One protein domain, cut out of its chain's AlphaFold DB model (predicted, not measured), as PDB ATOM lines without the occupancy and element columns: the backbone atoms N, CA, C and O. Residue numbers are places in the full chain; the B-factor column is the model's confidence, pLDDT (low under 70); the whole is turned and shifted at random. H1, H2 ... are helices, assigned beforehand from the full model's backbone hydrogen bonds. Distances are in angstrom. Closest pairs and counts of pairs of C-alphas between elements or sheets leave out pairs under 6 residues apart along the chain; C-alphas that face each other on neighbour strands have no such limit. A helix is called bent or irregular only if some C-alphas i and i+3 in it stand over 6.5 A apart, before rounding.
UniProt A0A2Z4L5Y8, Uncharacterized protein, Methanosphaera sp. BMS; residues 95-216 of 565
ATOM      1  N   TRP A  95     180.444 -36.454 241.918       93.56
ATOM      2  CA  TRP A  95     181.693 -36.797 241.253       93.56
ATOM      3  C   TRP A  95     181.549 -38.076 240.418       93.56
ATOM      4  O   TRP A  95     180.921 -39.044 240.865       93.56
ATOM      5  N   PRO A  96     182.131 -38.115 239.210       89.62
ATOM      6  CA  PRO A  96     182.265 -39.340 238.433       89.62
ATOM      7  C   PRO A  96     183.283 -40.285 239.088       89.62
ATOM      8  O   PRO A  96     184.185 -39.844 239.796       89.62
ATOM      9  N   GLN A  97     183.181 -41.589 238.809       80.50
ATOM     10  CA  GLN A  97     184.108 -42.603 239.352       80.50
ATOM     11  C   GLN A  97     185.577 -42.339 238.988       80.50
ATOM     12  O   GLN A  97     186.483 -42.718 239.723       80.50
ATOM     13  N   THR A  98     185.805 -41.675 237.858       72.62
ATOM     14  CA  THR A  98     187.122 -41.195 237.441       72.62
ATOM     15  C   THR A  98     187.002 -39.741 236.998       72.62
ATOM     16  O   THR A  98     186.092 -39.452 236.221       72.62
ATOM     17  N   PRO A  99     187.932 -38.844 237.386       63.41
ATOM     18  CA  PRO A  99     187.861 -37.408 237.075       63.41
ATOM     19  C   PRO A  99     187.732 -37.054 235.587       63.41
ATOM     20  O   PRO A  99     187.306 -35.956 235.253       63.41
ATOM     21  N   ALA A 100     188.137 -37.965 234.695       62.91
ATOM     22  CA  ALA A 100     188.081 -37.785 233.244       62.91
ATOM     23  C   ALA A 100     186.753 -38.241 232.603       62.91
ATOM     24  O   ALA A 100     186.589 -38.105 231.391       62.91
ATOM     25  N   ASN A 101     185.833 -38.813 233.383       74.31
ATOM     26  CA  ASN A 101     184.576 -39.364 232.886       74.31
ATOM     27  C   ASN A 101     183.386 -38.508 233.315       74.31
ATOM     28  O   ASN A 101     183.446 -37.776 234.294       74.31
ATOM     29  N   ARG A 102     182.267 -38.671 232.609       83.44
ATOM     30  CA  ARG A 102     180.961 -38.213 233.092       83.44
ATOM     31  C   ARG A 102     180.413 -39.175 234.139       83.44
ATOM     32  O   ARG A 102     180.911 -40.292 234.286       83.44
ATOM     33  N   LEU A 103     179.374 -38.739 234.847       89.00
ATOM     34  CA  LEU A 103     178.561 -39.641 235.656       89.00
ATOM     35  C   LEU A 103     178.004 -40.774 234.784       89.00
ATOM     36  O   LEU A 103     177.634 -40.553 233.630       89.00
ATOM     37  N   ASP A 104     177.928 -41.971 235.361       90.19
ATOM     38  CA  ASP A 104     177.322 -43.131 234.712       90.19
ATOM     39  C   ASP A 104     175.888 -42.812 234.262       90.19
ATOM     40  O   ASP A 104     175.111 -42.205 235.007       90.19
ATOM     41  N   GLU A 105     175.521 -43.258 233.059       90.94
ATOM     42  CA  GLU A 105     174.216 -42.962 232.450       90.94
ATOM     43  C   GLU A 105     173.041 -43.383 233.349       90.94
ATOM     44  O   GLU A 105     172.062 -42.649 233.469       90.94
ATOM     45  N   GLU A 106     173.171 -44.515 234.051       92.88
ATOM     46  CA  GLU A 106     172.173 -44.999 235.014       92.88
ATOM     47  C   GLU A 106     171.946 -44.002 236.161       92.88
ATOM     48  O   GLU A 106     170.804 -43.731 236.533       92.88
ATOM     49  N   ILE A 107     173.022 -43.412 236.696       94.62
ATOM     50  CA  ILE A 107     172.944 -42.409 237.765       94.62
ATOM     51  C   ILE A 107     172.307 -41.127 237.250       94.62
ATOM     52  O   ILE A 107     171.428 -40.575 237.914       94.62
ATOM     53  N   VAL A 108     172.699 -40.672 236.059       93.88
ATOM     54  CA  VAL A 108     172.083 -39.505 235.414       93.88
ATOM     55  C   VAL A 108     170.574 -39.717 235.265       93.88
ATOM     56  O   VAL A 108     169.795 -38.830 235.613       93.88
ATOM     57  N   GLU A 109     170.139 -40.900 234.822       94.56
ATOM     58  CA  GLU A 109     168.719 -41.238 234.696       94.56
ATOM     59  C   GLU A 109     168.007 -41.271 236.058       94.56
ATOM     60  O   GLU A 109     166.888 -40.774 236.187       94.56
ATOM     61  N   TYR A 110     168.634 -41.833 237.094       96.31
ATOM     62  CA  TYR A 110     168.050 -41.872 238.437       96.31
ATOM     63  C   TYR A 110     167.859 -40.471 239.016       96.31
ATOM     64  O   TYR A 110     166.766 -40.159 239.481       96.31
ATOM     65  N   LEU A 111     168.878 -39.615 238.947       95.44
ATOM     66  CA  LEU A 111     168.846 -38.275 239.535       95.44
ATOM     67  C   LEU A 111     167.991 -37.282 238.732       95.44
ATOM     68  O   LEU A 111     167.406 -36.367 239.308       95.44
ATOM     69  N   LYS A 112     167.886 -37.457 237.409       92.56
ATOM     70  CA  LYS A 112     166.988 -36.661 236.557       92.56
ATOM     71  C   LYS A 112     165.513 -36.939 236.861       92.56
ATOM     72  O   LYS A 112     164.695 -36.025 236.822       92.56
ATOM     73  N   GLU A 113     165.172 -38.196 237.145       91.69
ATOM     74  CA  GLU A 113     163.803 -38.631 237.456       91.69
ATOM     75  C   GLU A 113     163.462 -38.571 238.955       91.69
ATOM     76  O   GLU A 113     162.431 -39.108 239.359       91.69
ATOM     77  N   ASP A 114     164.314 -37.952 239.781       91.06
ATOM     78  CA  ASP A 114     164.146 -37.867 241.242       91.06
ATOM     79  C   ASP A 114     164.037 -39.248 241.931       91.06
ATOM     80  O   ASP A 114     163.414 -39.432 242.974       91.06
ATOM     81  N   ARG A 115     164.664 -40.277 241.342       94.88
ATOM     82  CA  ARG A 115     164.725 -41.650 241.874       94.88
ATOM     83  C   ARG A 115     165.931 -41.818 242.802       94.88
ATOM     84  O   ARG A 115     166.760 -42.707 242.590       94.88
ATOM     85  N   CYS A 116     166.018 -40.972 243.830       94.56
ATOM     86  CA  CYS A 116     167.142 -40.913 244.773       94.56
ATOM     87  C   CYS A 116     167.455 -42.267 245.426       94.56
ATOM     88  O   CYS A 116     168.619 -42.636 245.519       94.56
ATOM     89  N   GLU A 117     166.442 -43.068 245.774       95.75
ATOM     90  CA  GLU A 117     166.627 -44.410 246.358       95.75
ATOM     91  C   GLU A 117     167.473 -45.346 245.474       95.75
ATOM     92  O   GLU A 117     168.272 -46.137 245.977       95.75
ATOM     93  N   LYS A 118     167.335 -45.251 244.143       97.12
ATOM     94  CA  LYS A 118     168.133 -46.059 243.208       97.12
ATOM     95  C   LYS A 118     169.582 -45.582 243.146       97.12
ATOM     96  O   LYS A 118     170.482 -46.415 243.073       97.12
ATOM     97  N   ALA A 119     169.801 -44.267 243.186       96.44
ATOM     98  CA  ALA A 119     171.141 -43.685 243.221       96.44
ATOM     99  C   ALA A 119     171.869 -44.020 244.533       96.44
ATOM    100  O   ALA A 119     173.022 -44.445 244.490       96.44
ATOM    101  N   ILE A 120     171.166 -43.933 245.672       96.75
ATOM    102  CA  ILE A 120     171.657 -44.371 246.986       96.75
ATOM    103  C   ILE A 120     172.116 -45.823 246.898       96.75
ATOM    104  O   ILE A 120     173.292 -46.101 247.111       96.75
ATOM    105  N   LYS A 121     171.230 -46.732 246.473       96.31
ATOM    106  CA  LYS A 121     171.565 -48.154 246.361       96.31
ATOM    107  C   LYS A 121     172.771 -48.401 245.449       96.31
ATOM    108  O   LYS A 121     173.651 -49.183 245.786       96.31
ATOM    109  N   TYR A 122     172.834 -47.720 244.303       94.25
ATOM    110  CA  TYR A 122     173.950 -47.840 243.366       94.25
ATOM    111  C   TYR A 122     175.298 -47.479 244.020       94.25
ATOM    112  O   TYR A 122     176.305 -48.147 243.751       94.25
ATOM    113  N   TRP A 123     175.340 -46.419 244.838       94.56
ATOM    114  CA  TRP A 123     176.563 -45.990 245.518       94.56
ATOM    115  C   TRP A 123     176.858 -46.831 246.762       94.56
ATOM    116  O   TRP A 123     178.020 -47.166 246.973       94.56
ATOM    117  N   GLU A 124     175.846 -47.261 247.519       93.50
ATOM    118  CA  GLU A 124     176.002 -48.192 248.646       93.50
ATOM    119  C   GLU A 124     176.561 -49.548 248.198       93.50
ATOM    120  O   GLU A 124     177.504 -50.068 248.792       93.50
ATOM    121  N   ASP A 125     176.042 -50.125 247.111       90.88
ATOM    122  CA  ASP A 125     176.551 -51.390 246.566       90.88
ATOM    123  C   ASP A 125     178.043 -51.266 246.180       90.88
ATOM    124  O   ASP A 125     178.824 -52.214 246.318       90.88
ATOM    125  N   ARG A 126     178.480 -50.079 245.742       86.94
ATOM    126  CA  ARG A 126     179.876 -49.797 245.366       86.94
ATOM    127  C   ARG A 126     180.787 -49.508 246.552       86.94
ATOM    128  O   ARG A 126     181.914 -50.000 246.555       86.94
ATOM    129  N   SER A 127     180.328 -48.751 247.545       83.12
ATOM    130  CA  SER A 127     181.105 -48.518 248.767       83.12
ATOM    131  C   SER A 127     181.296 -49.819 249.555       83.12
ATOM    132  O   SER A 127     182.384 -50.079 250.062       83.12
ATOM    133  N   ASN A 128     180.293 -50.705 249.556       75.81
ATOM    134  CA  ASN A 128     180.367 -52.010 250.218       75.81
ATOM    135  C   ASN A 128     181.292 -53.014 249.510       75.81
ATOM    136  O   ASN A 128     181.875 -53.883 250.160       75.81
ATOM    137  N   THR A 129     181.425 -52.935 248.182       69.25
ATOM    138  CA  THR A 129     182.276 -53.858 247.406       69.25
ATOM    139  C   THR A 129     183.741 -53.429 247.338       69.25
ATOM    140  O   THR A 129     184.612 -54.283 247.163       69.25
ATOM    141  N   ASN A 130     184.037 -52.140 247.515       66.75
ATOM    142  CA  ASN A 130     185.391 -51.623 247.681       66.75
ATOM    143  C   ASN A 130     185.381 -50.476 248.713       66.75
ATOM    144  O   ASN A 130     185.012 -49.360 248.347       66.75
ATOM    145  N   PRO A 131     185.836 -50.709 249.961       54.31
ATOM    146  CA  PRO A 131     185.837 -49.707 251.035       54.31
ATOM    147  C   PRO A 131     186.656 -48.439 250.736       54.31
ATOM    148  O   PRO A 131     186.578 -47.466 251.471       54.31
ATOM    149  N   ILE A 132     187.455 -48.445 249.662       62.69
ATOM    150  CA  ILE A 132     188.264 -47.311 249.193       62.69
ATOM    151  C   ILE A 132     187.525 -46.537 248.078       62.69
ATOM    152  O   ILE A 132     188.086 -45.632 247.464       62.69
ATOM    153  N   ASN A 133     186.252 -46.848 247.781       81.88
ATOM    154  CA  ASN A 133     185.461 -46.074 246.820       81.88
ATOM    155  C   ASN A 133     184.979 -44.744 247.429       81.88
ATOM    156  O   ASN A 133     183.799 -44.531 247.710       81.88
ATOM    157  N   ILE A 134     185.943 -43.844 247.589       90.19
ATOM    158  CA  ILE A 134     185.810 -42.481 248.099       90.19
ATOM    159  C   ILE A 134     184.727 -41.702 247.347       90.19
ATOM    160  O   ILE A 134     183.946 -40.991 247.966       90.19
ATOM    161  N   VAL A 135     184.630 -41.877 246.025       92.00
ATOM    162  CA  VAL A 135     183.632 -41.187 245.195       92.00
ATOM    163  C   VAL A 135     182.209 -41.616 245.556       92.00
ATOM    164  O   VAL A 135     181.319 -40.774 245.650       92.00
ATOM    165  N   ALA A 136     181.973 -42.912 245.779       93.44
ATOM    166  CA  ALA A 136     180.655 -43.401 246.173       93.44
ATOM    167  C   ALA A 136     180.242 -42.867 247.554       93.44
ATOM    168  O   ALA A 136     179.124 -42.376 247.705       93.44
ATOM    169  N   ILE A 137     181.153 -42.895 248.533       94.81
ATOM    170  CA  ILE A 137     180.916 -42.368 249.889       94.81
ATOM    171  C   ILE A 137     180.670 -40.849 249.837       94.81
ATOM    172  O   ILE A 137     179.724 -40.354 250.446       94.81
ATOM    173  N   HIS A 138     181.460 -40.116 249.050       96.31
ATOM    174  CA  HIS A 138     181.286 -38.683 248.802       96.31
ATOM    175  C   HIS A 138     179.919 -38.353 248.211       96.31
ATOM    176  O   HIS A 138     179.197 -37.502 248.729       96.31
ATOM    177  N   ASN A 139     179.518 -39.060 247.156       96.94
ATOM    178  CA  ASN A 139     178.234 -38.814 246.514       96.94
ATOM    179  C   ASN A 139     177.050 -39.154 247.430       96.94
ATOM    180  O   ASN A 139     176.041 -38.451 247.380       96.94
ATOM    181  N   LEU A 140     177.176 -40.163 248.304       97.44
ATOM    182  CA  LEU A 140     176.201 -40.426 249.369       97.44
ATOM    183  C   LEU A 140     176.152 -39.265 250.371       97.44
ATOM    184  O   LEU A 140     175.063 -38.768 250.659       97.44
ATOM    185  N   ALA A 141     177.305 -38.779 250.843       97.81
ATOM    186  CA  ALA A 141     177.387 -37.636 251.753       97.81
ATOM    187  C   ALA A 141     176.690 -36.393 251.173       97.81
ATOM    188  O   ALA A 141     175.904 -35.743 251.867       97.81
ATOM    189  N   VAL A 142     176.933 -36.100 249.890       98.12
ATOM    190  CA  VAL A 142     176.330 -34.987 249.144       98.12
ATOM    191  C   VAL A 142     174.829 -35.188 248.926       98.12
ATOM    192  O   VAL A 142     174.060 -34.260 249.184       98.12
ATOM    193  N   LEU A 143     174.390 -36.372 248.480       97.81
ATOM    194  CA  LEU A 143     172.979 -36.634 248.173       97.81
ATOM    195  C   LEU A 143     172.107 -36.518 249.425       97.81
ATOM    196  O   LEU A 143     171.123 -35.780 249.409       97.81
ATOM    197  N   TYR A 144     172.491 -37.193 250.510       97.69
ATOM    198  CA  TYR A 144     171.746 -37.157 251.768       97.69
ATOM    199  C   TYR A 144     171.660 -35.741 252.344       97.69
ATOM    200  O   TYR A 144     170.593 -35.306 252.776       97.69
ATOM    201  N   HIS A 145     172.757 -34.979 252.287       96.81
ATOM    202  CA  HIS A 145     172.745 -33.595 252.751       96.81
ATOM    203  C   HIS A 145     171.799 -32.736 251.912       96.81
ATOM    204  O   HIS A 145     171.018 -31.955 252.450       96.81
ATOM    205  N   MET A 146     171.858 -32.884 250.588       95.38
ATOM    206  CA  MET A 146     171.031 -32.119 249.665       95.38
ATOM    207  C   MET A 146     169.548 -32.428 249.865       95.38
ATOM    208  O   MET A 146     168.760 -31.494 249.993       95.38
ATOM    209  N   MET A 147     169.183 -33.707 249.988       93.88
ATOM    210  CA  MET A 147     167.815 -34.138 250.294       93.88
ATOM    211  C   MET A 147     167.309 -33.521 251.606       93.88
ATOM    212  O   MET A 147     166.220 -32.941 251.632       93.88
ATOM    213  N   ALA A 148     168.121 -33.560 252.666       94.31
ATOM    214  CA  ALA A 148     167.776 -32.951 253.948       94.31
ATOM    215  C   ALA A 148     167.557 -31.431 253.826       94.31
ATOM    216  O   ALA A 148     166.523 -30.914 254.261       94.31
ATOM    217  N   LEU A 149     168.495 -30.705 253.202       93.50
ATOM    218  CA  LEU A 149     168.418 -29.246 253.055       93.50
ATOM    219  C   LEU A 149     167.267 -28.797 252.146       93.50
ATOM    220  O   LEU A 149     166.586 -27.823 252.473       93.50
ATOM    221  N   GLU A 150     166.988 -29.510 251.051       91.25
ATOM    222  CA  GLU A 150     165.803 -29.258 250.220       91.25
ATOM    223  C   GLU A 150     164.512 -29.479 251.009       91.25
ATOM    224  O   GLU A 150     163.598 -28.654 250.949       91.25
ATOM    225  N   GLY A 151     164.439 -30.549 251.802       89.94
ATOM    226  CA  GLY A 151     163.290 -30.814 252.660       89.94
ATOM    227  C   GLY A 151     163.054 -29.707 253.690       89.94
ATOM    228  O   GLY A 151     161.926 -29.223 253.839       89.94
ATOM    229  N   PHE A 152     164.118 -29.230 254.349       89.44
ATOM    230  CA  PHE A 152     164.027 -28.090 255.264       89.44
ATOM    231  C   PHE A 152     163.607 -26.803 254.550       89.44
ATOM    232  O   PHE A 152     162.778 -26.059 255.080       89.44
ATOM    233  N   TYR A 153     164.151 -26.536 253.360       88.06
ATOM    234  CA  TYR A 153     163.821 -25.354 252.564       88.06
ATOM    235  C   TYR A 153     162.344 -25.340 252.150       88.06
ATOM    236  O   TYR A 153     161.658 -24.336 252.341       88.06
ATOM    237  N   ASN A 154     161.832 -26.464 251.651       83.19
ATOM    238  CA  ASN A 154     160.458 -26.575 251.162       83.19
ATOM    239  C   ASN A 154     159.412 -26.552 252.291       83.19
ATOM    240  O   ASN A 154     158.211 -26.473 252.031       83.19
ATOM    241  N   GLY A 155     159.837 -26.651 253.556       72.69
ATOM    242  CA  GLY A 155     158.938 -26.762 254.707       72.69
ATOM    243  C   GLY A 155     158.095 -28.047 254.698       72.69
ATOM    244  O   GLY A 155     157.185 -28.205 255.525       72.69
ATOM    245  N   ILE A 156     158.398 -28.966 253.775       58.56
ATOM    246  CA  ILE A 156     157.758 -30.268 253.641       58.56
ATOM    247  C   ILE A 156     158.194 -31.079 254.857       58.56
ATOM    248  O   ILE A 156     159.371 -31.216 255.171       58.56
ATOM    249  N   GLY A 157     157.213 -31.544 255.629       53.75
ATOM    250  CA  GLY A 157     157.454 -32.402 256.785       53.75
ATOM    251  C   GLY A 157     157.727 -33.822 256.358       53.75
ATOM    252  O   GLY A 157     156.975 -34.702 256.771       53.75
ATOM    253  N   ASP A 158     158.724 -34.019 255.502       56.81
ATOM    254  CA  ASP A 158     159.040 -35.357 255.057       56.81
ATOM    255  C   ASP A 158     159.521 -36.196 256.234       56.81
ATOM    256  O   ASP A 158     160.131 -35.709 257.197       56.81
ATOM    257  N   LYS A 159     159.167 -37.476 256.180       62.94
ATOM    258  CA  LYS A 159     159.736 -38.446 257.106       62.94
ATOM    259  C   LYS A 159     161.224 -38.522 256.771       62.94
ATOM    260  O   LYS A 159     161.568 -38.616 255.603       62.94
ATOM    261  N   ASN A 160     162.066 -38.491 257.799       83.38
ATOM    262  CA  ASN A 160     163.500 -38.786 257.724       83.38
ATOM    263  C   ASN A 160     164.466 -37.632 257.375       83.38
ATOM    264  O   ASN A 160     165.655 -37.894 257.327       83.38
ATOM    265  N   LEU A 161     164.051 -36.357 257.265       90.75
ATOM    266  CA  LEU A 161     164.984 -35.242 256.933       90.75
ATOM    267  C   LEU A 161     166.259 -35.188 257.791       90.75
ATOM    268  O   LEU A 161     167.363 -34.955 257.314       90.75
ATOM    269  N   PHE A 162     166.086 -35.357 259.095       93.19
ATOM    270  CA  PHE A 162     167.195 -35.363 260.039       93.19
ATOM    271  C   PHE A 162     167.949 -36.695 260.028       93.19
ATOM    272  O   PHE A 162     169.128 -36.709 260.341       93.19
ATOM    273  N   ASP A 163     167.294 -37.790 259.645       94.12
ATOM    274  CA  ASP A 163     167.941 -39.096 259.526       94.12
ATOM    275  C   ASP A 163     168.869 -39.077 258.292       94.12
ATOM    276  O   ASP A 163     170.010 -39.523 258.367       94.12
ATOM    277  N   ASP A 164     168.431 -38.450 257.192       94.88
ATOM    278  CA  ASP A 164     169.257 -38.144 256.020       94.88
ATOM    279  C   ASP A 164     170.434 -37.233 256.400       94.88
ATOM    280  O   ASP A 164     171.581 -37.491 256.037       94.88
ATOM    281  N   LEU A 165     170.190 -36.184 257.188       95.44
ATOM    282  CA  LEU A 165     171.250 -35.295 257.666       95.44
ATOM    283  C   LEU A 165     172.286 -36.029 258.539       95.44
ATOM    284  O   LEU A 165     173.489 -35.843 258.356       95.44
ATOM    285  N   GLU A 166     171.838 -36.873 259.467       96.38
ATOM    286  CA  GLU A 166     172.704 -37.699 260.316       96.38
ATOM    287  C   GLU A 166     173.532 -38.686 259.476       96.38
ATOM    288  O   GLU A 166     174.738 -38.831 259.704       96.38
ATOM    289  N   LEU A 167     172.928 -39.312 258.458       96.81
ATOM    290  CA  LEU A 167     173.636 -40.164 257.497       96.81
ATOM    291  C   LEU A 167     174.681 -39.379 256.703       96.81
ATOM    292  O   LEU A 167     175.808 -39.849 256.546       96.81
ATOM    293  N   SER A 168     174.354 -38.169 256.251       97.69
ATOM    294  CA  SER A 168     175.315 -37.300 255.575       97.69
ATOM    295  C   SER A 168     176.527 -36.999 256.455       97.69
ATOM    296  O   SER A 168     177.663 -37.159 256.009       97.69
ATOM    297  N   PHE A 169     176.316 -36.623 257.720       98.12
ATOM    298  CA  PHE A 169     177.412 -36.357 258.655       98.12
ATOM    299  C   PHE A 169     178.262 -37.587 258.926       98.12
ATOM    300  O   PHE A 169     179.481 -37.467 259.028       98.12
ATOM    301  N   LYS A 170     177.649 -38.770 258.981       97.12
ATOM    302  CA  LYS A 170     178.381 -40.031 259.085       97.12
ATOM    303  C   LYS A 170     179.305 -40.250 257.883       97.12
ATOM    304  O   LYS A 170     180.479 -40.540 258.091       97.12
ATOM    305  N   TYR A 171     178.810 -40.071 256.657       97.00
ATOM    306  CA  TYR A 171     179.633 -40.229 255.454       97.00
ATOM    307  C   TYR A 171     180.716 -39.147 255.332       97.00
ATOM    308  O   TYR A 171     181.851 -39.462 254.985       97.00
ATOM    309  N   TRP A 172     180.417 -37.890 255.678       97.69
ATOM    310  CA  TRP A 172     181.426 -36.826 255.728       97.69
ATOM    311  C   TRP A 172     182.518 -37.105 256.759       97.69
ATOM    312  O   TRP A 172     183.693 -36.908 256.469       97.69
ATOM    313  N   PHE A 173     182.150 -37.581 257.948       97.06
ATOM    314  CA  PHE A 173     183.117 -37.971 258.969       97.06
ATOM    315  C   PHE A 173     184.004 -39.130 258.511       97.06
ATOM    316  O   PHE A 173     185.217 -39.071 258.694       97.06
ATOM    317  N   GLU A 174     183.416 -40.148 257.878       94.50
ATOM    318  CA  GLU A 174     184.167 -41.263 257.299       94.50
ATOM    319  C   GLU A 174     185.187 -40.765 256.269       94.50
ATOM    320  O   GLU A 174     186.369 -41.072 256.392       94.50
ATOM    321  N   LEU A 175     184.767 -39.925 255.320       94.62
ATOM    322  CA  LEU A 175     185.644 -39.351 254.294       94.62
ATOM    323  C   LEU A 175     186.781 -38.517 254.875       94.62
ATOM    324  O   LEU A 175     187.923 -38.654 254.448       94.62
ATOM    325  N   LEU A 176     186.478 -37.651 255.841       94.69
ATOM    326  CA  LEU A 176     187.470 -36.779 256.468       94.69
ATOM    327  C   LEU A 176     188.499 -37.552 257.302       94.69
ATOM    328  O   LEU A 176     189.584 -37.034 257.550       94.69
ATOM    329  N   GLY A 177     188.184 -38.785 257.706       92.06
ATOM    330  CA  GLY A 177     189.131 -39.701 258.339       92.06
ATOM    331  C   GLY A 177     190.056 -40.441 257.364       92.06
ATOM    332  O   GLY A 177     190.949 -41.152 257.821       92.06
ATOM    333  N   LEU A 178     189.855 -40.314 256.046       91.62
ATOM    334  CA  LEU A 178     190.636 -41.007 255.021       91.62
ATOM    335  C   LEU A 178     191.647 -40.059 254.360       91.62
ATOM    336  O   LEU A 178     191.270 -39.215 253.545       91.62
ATOM    337  N   ASP A 179     192.944 -40.277 254.602       89.88
ATOM    338  CA  ASP A 179     194.025 -39.536 253.923       89.88
ATOM    339  C   ASP A 179     193.892 -39.612 252.392       89.88
ATOM    340  O   ASP A 179     194.037 -38.617 251.686       89.88
ATOM    341  N   THR A 180     193.481 -40.778 251.880       90.81
ATOM    342  CA  THR A 180     193.263 -41.010 250.448       90.81
ATOM    343  C   THR A 180     192.195 -40.102 249.839       90.81
ATOM    344  O   THR A 180     192.254 -39.822 248.644       90.81
ATOM    345  N   PHE A 181     191.196 -39.653 250.613       93.00
ATOM    346  CA  PHE A 181     190.205 -38.704 250.099       93.00
ATOM    347  C   PHE A 181     190.834 -37.327 249.938       93.00
ATOM    348  O   PHE A 181     190.703 -36.718 248.879       93.00
ATOM    349  N   LYS A 182     191.568 -36.866 250.955       93.56
ATOM    350  CA  LYS A 182     192.275 -35.586 250.901       93.56
ATOM    351  C   LYS A 182     193.282 -35.553 249.751       93.56
ATOM    352  O   LYS A 182     193.307 -34.574 249.009       93.56
ATOM    353  N   ASP A 183     194.027 -36.636 249.544       91.81
ATOM    354  CA  ASP A 183     194.952 -36.782 248.417       91.81
ATOM    355  C   ASP A 183     194.224 -36.721 247.070       91.81
ATOM    356  O   ASP A 183     194.621 -35.959 246.191       91.81
ATOM    357  N   TYR A 184     193.103 -37.435 246.926       91.38
ATOM    358  CA  TYR A 184     192.277 -37.369 245.717       91.38
ATOM    359  C   TYR A 184     191.796 -35.936 245.434       91.38
ATOM    360  O   TYR A 184     191.815 -35.468 244.293       91.38
ATOM    361  N   VAL A 185     191.388 -35.205 246.473       93.50
ATOM    362  CA  VAL A 185     190.947 -33.811 246.348       93.50
ATOM    363  C   VAL A 185     192.112 -32.883 245.974       93.50
ATOM    364  O   VAL A 185     191.937 -31.999 245.129       93.50
ATOM    365  N   LYS A 186     193.313 -33.107 246.521       93.19
ATOM    366  CA  LYS A 186     194.543 -32.394 246.132       93.19
ATOM    367  C   LYS A 186     194.905 -32.658 244.669       93.19
ATOM    368  O   LYS A 186     195.157 -31.710 243.929       93.19
ATOM    369  N   GLU A 187     194.861 -33.910 244.217       90.75
ATOM    370  CA  GLU A 187     195.096 -34.266 242.810       90.75
ATOM    371  C   GLU A 187     194.099 -33.566 241.881       90.75
ATOM    372  O   GLU A 187     194.475 -33.017 240.837       90.75
ATOM    373  N   ARG A 188     192.825 -33.522 242.284       90.56
ATOM    374  CA  ARG A 188     191.793 -32.813 241.535       90.56
ATOM    375  C   ARG A 188     192.069 -31.310 241.468       90.56
ATOM    376  O   ARG A 188     192.024 -30.751 240.370       90.56
ATOM    377  N   ALA A 189     192.423 -30.673 242.580       92.38
ATOM    378  CA  ALA A 189     192.814 -29.263 242.613       92.38
ATOM    379  C   ALA A 189     194.025 -28.977 241.703       92.38
ATOM    380  O   ALA A 189     193.991 -28.039 240.902       92.38
ATOM    381  N   CYS A 190     195.048 -29.840 241.721       90.56
ATOM    382  CA  CYS A 190     196.197 -29.740 240.818       90.56
ATOM    383  C   CYS A 190     195.794 -29.831 239.339       90.56
ATOM    384  O   CYS A 190     196.357 -29.116 238.510       90.56
ATOM    385  N   SER A 191     194.803 -30.662 238.994       88.69
ATOM    386  CA  SER A 191     194.329 -30.804 237.608       88.69
ATOM    387  C   SER A 191     193.659 -29.542 237.047       88.69
ATOM    388  O   SER A 191     193.682 -29.328 235.836       88.69
ATOM    389  N   ILE A 192     193.110 -28.681 237.914       89.38
ATOM    390  CA  ILE A 192     192.540 -27.377 237.532       89.38
ATOM    391  C   ILE A 192     193.655 -26.388 237.152       89.38
ATOM    392  O   ILE A 192     193.435 -25.503 236.325       89.38
ATOM    393  N   ASN A 193     194.866 -26.581 237.692       89.94
ATOM    394  CA  ASN A 193     196.068 -25.808 237.375       89.94
ATOM    395  C   ASN A 193     195.903 -24.285 237.600       89.94
ATOM    396  O   ASN A 193     196.322 -23.474 236.772       89.94
ATOM    397  N   ASP A 194     195.296 -23.895 238.726       94.69
ATOM    398  CA  ASP A 194     195.203 -22.500 239.188       94.69
ATOM    399  C   ASP A 194     196.012 -22.327 240.490       94.69
ATOM    400  O   ASP A 194     195.810 -23.092 241.434       94.69
ATOM    401  N   PRO A 195     196.918 -21.333 240.585       94.06
ATOM    402  CA  PRO A 195     197.802 -21.158 241.742       94.06
ATOM    403  C   PRO A 195     197.081 -20.827 243.058       94.06
ATOM    404  O   PRO A 195     197.701 -20.923 244.118       94.06
ATOM    405  N   ARG A 196     195.805 -20.419 243.014       95.50
ATOM    406  CA  ARG A 196     194.992 -20.183 244.220       95.50
ATOM    407  C   ARG A 196     194.557 -21.482 244.896       95.50
ATOM    408  O   ARG A 196     194.428 -21.510 246.112       95.50
ATOM    409  N   LEU A 197     194.401 -22.569 244.136       95.81
ATOM    410  CA  LEU A 197     194.060 -23.896 244.660       95.81
ATOM    411  C   LEU A 197     195.322 -24.663 245.085       95.81
ATOM    412  O   LEU A 197     195.620 -25.745 244.578       95.81
ATOM    413  N   ASN A 198     196.111 -24.062 245.971       94.00
ATOM    414  CA  ASN A 198     197.336 -24.668 246.484       94.00
ATOM    415  C   ASN A 198     197.050 -25.633 247.653       94.00
ATOM    416  O   ASN A 198     195.925 -25.748 248.132       94.00
ATOM    417  N   GLU A 199     198.080 -26.340 248.113       93.44
ATOM    418  CA  GLU A 199     197.942 -27.325 249.189       93.44
ATOM    419  C   GLU A 199     197.440 -26.714 250.508       93.44
ATOM    420  O   GLU A 199     196.576 -27.303 251.149       93.44
ATOM    421  N   GLU A 200     197.909 -25.513 250.861       94.94
ATOM    422  CA  GLU A 200     197.481 -24.779 252.061       94.94
ATOM    423  C   GLU A 200     195.982 -24.449 252.016       94.94
ATOM    424  O   GLU A 200     195.280 -24.634 253.008       94.94
ATOM    425  N   PHE A 201     195.463 -24.047 250.852       95.25
ATOM    426  CA  PHE A 201     194.033 -23.823 250.645       95.25
ATOM    427  C   PHE A 201     193.223 -25.109 250.861       95.25
ATOM    428  O   PHE A 201     192.199 -25.086 251.542       95.25
ATOM    429  N   ILE A 202     193.676 -26.245 250.316       95.81
ATOM    430  CA  ILE A 202     192.983 -27.531 250.500       95.81
ATOM    431  C   ILE A 202     193.036 -27.976 251.963       95.81
ATOM    432  O   ILE A 202     192.032 -28.447 252.495       95.81
ATOM    433  N   ASP A 203     194.174 -27.802 252.631       95.19
ATOM    434  CA  ASP A 203     194.302 -28.092 254.055       95.19
ATOM    435  C   ASP A 203     193.329 -27.228 254.879       95.19
ATOM    436  O   ASP A 203     192.582 -27.772 255.692       95.19
ATOM    437  N   GLU A 204     193.223 -25.927 254.588       95.69
ATOM    438  CA  GLU A 204     192.259 -25.025 255.232       95.69
ATOM    439  C   GLU A 204     190.798 -25.452 254.996       95.69
ATOM    440  O   GLU A 204     189.977 -25.376 255.916       95.69
ATOM    441  N   VAL A 205     190.459 -25.908 253.781       95.06
ATOM    442  CA  VAL A 205     189.130 -26.460 253.454       95.06
ATOM    443  C   VAL A 205     188.798 -27.640 254.352       95.06
ATOM    444  O   VAL A 205     187.741 -27.639 254.981       95.06
ATOM    445  N   PHE A 206     189.696 -28.615 254.457       95.12
ATOM    446  CA  PHE A 206     189.464 -29.822 255.251       95.12
ATOM    447  C   PHE A 206     189.404 -29.528 256.752       95.12
ATOM    448  O   PHE A 206     188.525 -30.056 257.434       95.12
ATOM    449  N   ASP A 207     190.266 -28.642 257.250       94.25
ATOM    450  CA  ASP A 207     190.301 -28.265 258.666       94.25
ATOM    451  C   ASP A 207     189.004 -27.569 259.110       94.25
ATOM    452  O   ASP A 207     188.542 -27.750 260.239       94.25
ATOM    453  N   LYS A 208     188.387 -26.779 258.220       95.25
ATOM    454  CA  LYS A 208     187.144 -26.045 258.510       95.25
ATOM    455  C   LYS A 208     185.875 -26.823 258.183       95.25
ATOM    456  O   LYS A 208     184.823 -26.476 258.719       95.25
ATOM    457  N   LEU A 209     185.945 -27.865 257.351       95.44
ATOM    458  CA  LEU A 209     184.760 -28.553 256.835       95.44
ATOM    459  C   LEU A 209     183.820 -29.090 257.932       95.44
ATOM    460  O   LEU A 209     182.619 -28.841 257.820       95.44
ATOM    461  N   PRO A 210     184.296 -29.747 259.014       95.94
ATOM    462  CA  PRO A 210     183.415 -30.170 260.106       95.94
ATOM    463  C   PRO A 210     182.645 -29.008 260.738       95.94
ATOM    464  O   PRO A 210     181.450 -29.120 261.015       95.94
ATOM    465  N   GLU A 211     183.320 -27.874 260.957       95.81
ATOM    466  CA  GLU A 211     182.692 -26.687 261.534       95.81
ATOM    467  C   GLU A 211     181.683 -26.071 260.560       95.81
ATOM    468  O   GLU A 211     180.564 -25.763 260.970       95.81
ATOM    469  N   ASP A 212     182.019 -25.961 259.276       95.56
ATOM    470  CA  ASP A 212     181.114 -25.418 258.261       95.56
ATOM    471  C   ASP A 212     179.858 -26.301 258.066       95.56
ATOM    472  O   ASP A 212     178.753 -25.772 257.924       95.56
ATOM    473  N   LEU A 213     179.988 -27.634 258.128       96.12
ATOM    474  CA  LEU A 213     178.857 -28.572 258.055       96.12
ATOM    475  C   LEU A 213     177.909 -28.423 259.256       96.12
ATOM    476  O   LEU A 213     176.689 -28.345 259.087       96.12
ATOM    477  N   LEU A 214     178.447 -28.329 260.477       96.88
ATOM    478  CA  LEU A 214     177.634 -28.092 261.676       96.88
ATOM    479  C   LEU A 214     177.031 -26.681 261.707       96.88
ATOM    480  O   LEU A 214     175.927 -26.493 262.231       96.88
ATOM    481  N   ASN A 215     177.696 -25.699 261.093       96.25
ATOM    482  CA  ASN A 215     177.211 -24.324 261.024       96.25
ATOM    483  C   ASN A 215     175.855 -24.209 260.314       96.25
ATOM    484  O   ASN A 215     175.048 -23.357 260.678       96.25
ATOM    485  N   ILE A 216     175.549 -25.089 259.360       95.00
ATOM    486  CA  ILE A 216     174.247 -25.096 258.679       95.00
ATOM    487  C   ILE A 216     173.109 -25.372 259.673       95.00
ATOM    488  O   ILE A 216     172.103 -24.658 259.685       95.00
TER     489      ILE A 216
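AT A GLANCE: This is residues 95 to 216 of the 565 residues of an uncharacterized protein of Methanosphaera sp. BMS (UniProt A0A2Z4L5Y8). Two helices side by side, H3 and H4, make the core; the hairpin of H1 and H2 packs through H2 on residues 134 to 143 of H3, and at the end of the core where H3 begins and H4 ends, H5 turns across, about perpendicular to both, before H6 folds back in the direction opposite to H4. Neighbours along the chain from H1 to H4 fold back on each other as helical hairpins. The printed part has 122 residues, with six named helices in the order H1 to H6 and no named strand; the class is all helix. The whole is compact, with a radius of gyration of the C-alphas of 15.3 A, and spans 43 by 34 by 25 A.

IN THESE COORDINATES: Residues 95 to 104 come before H1, residues 105 to 112, whose C-alpha 105 is at (174.216, -42.962, 232.450). H2 is residues 116 to 129, 20.1 A long from first to last C-alpha. H3, residues 134 to 154, is the longest helix, 30.1 A. H4, residues 161 to 176, is 22.5 A long, and H5, residues 179 to 192, is 20.5 A long. H6, residues 199 to 216, measures 25.6 A and ends with C-alpha 216 at (174.247, -25.096, 258.679). H6 is irregular, with C-alphas 207 and 210 7.3 A apart, and has a kink of 47 degrees near residue 210.

HOW THE PARTS SIT: The helix packing is part aligned, part crossed, with 3 of 5 touching pairs at a shallow tilt. H1 touches residues 116 to 122 of H2 at a steep tilt of 40 degrees, opposite ways; the closest C-alphas, of Ile 107 and Ala 119, are 5.9 A apart. H2 touches H3, which takes part with residues 134 to 143 alone, at a shallow tilt of 25 degrees, opposite ways; the closest C-alphas, of Trp 123 and Ala 136, are 4.9 A apart. H3 and H4 touch at a shallow tilt of 30 degrees, opposite ways, with the C-alphas of Ala 141 and Ser 168 closest at 4.4 A. H5 is about perpendicular to H4, at 86 degrees, and close but not clearly touching, the closest C-alphas, of Leu 175 and Phe 181, being 6.2 A apart. Residues 182 to 186 of H5 touch residues 199 to 206 of H6 at a steep tilt of 66 degrees; the closest C-alphas, of Lys 186 and Ile 202, are 6.7 A apart. H4 and H6 only just touch, with 3 pairs of C-alphas within 8 A, the closest those of Leu 176 and Phe 206 at 7.3 A. H3 and H6 are apart. In H1, H3, H4 and H5 every O i to N i+4 pair is within hydrogen-bond range; in H2 9 of 10 are, and in H6 11 of 14.

THE WHOLE: The C-alphas of Lys 159 and Pro 195, the two farthest apart, are 44.5 A apart. The printed part has no cut and no long link. The mean pLDDT of the printed part is 90.1; residues 99 to 100, 129 to 132 and 156 to 159 are under 70.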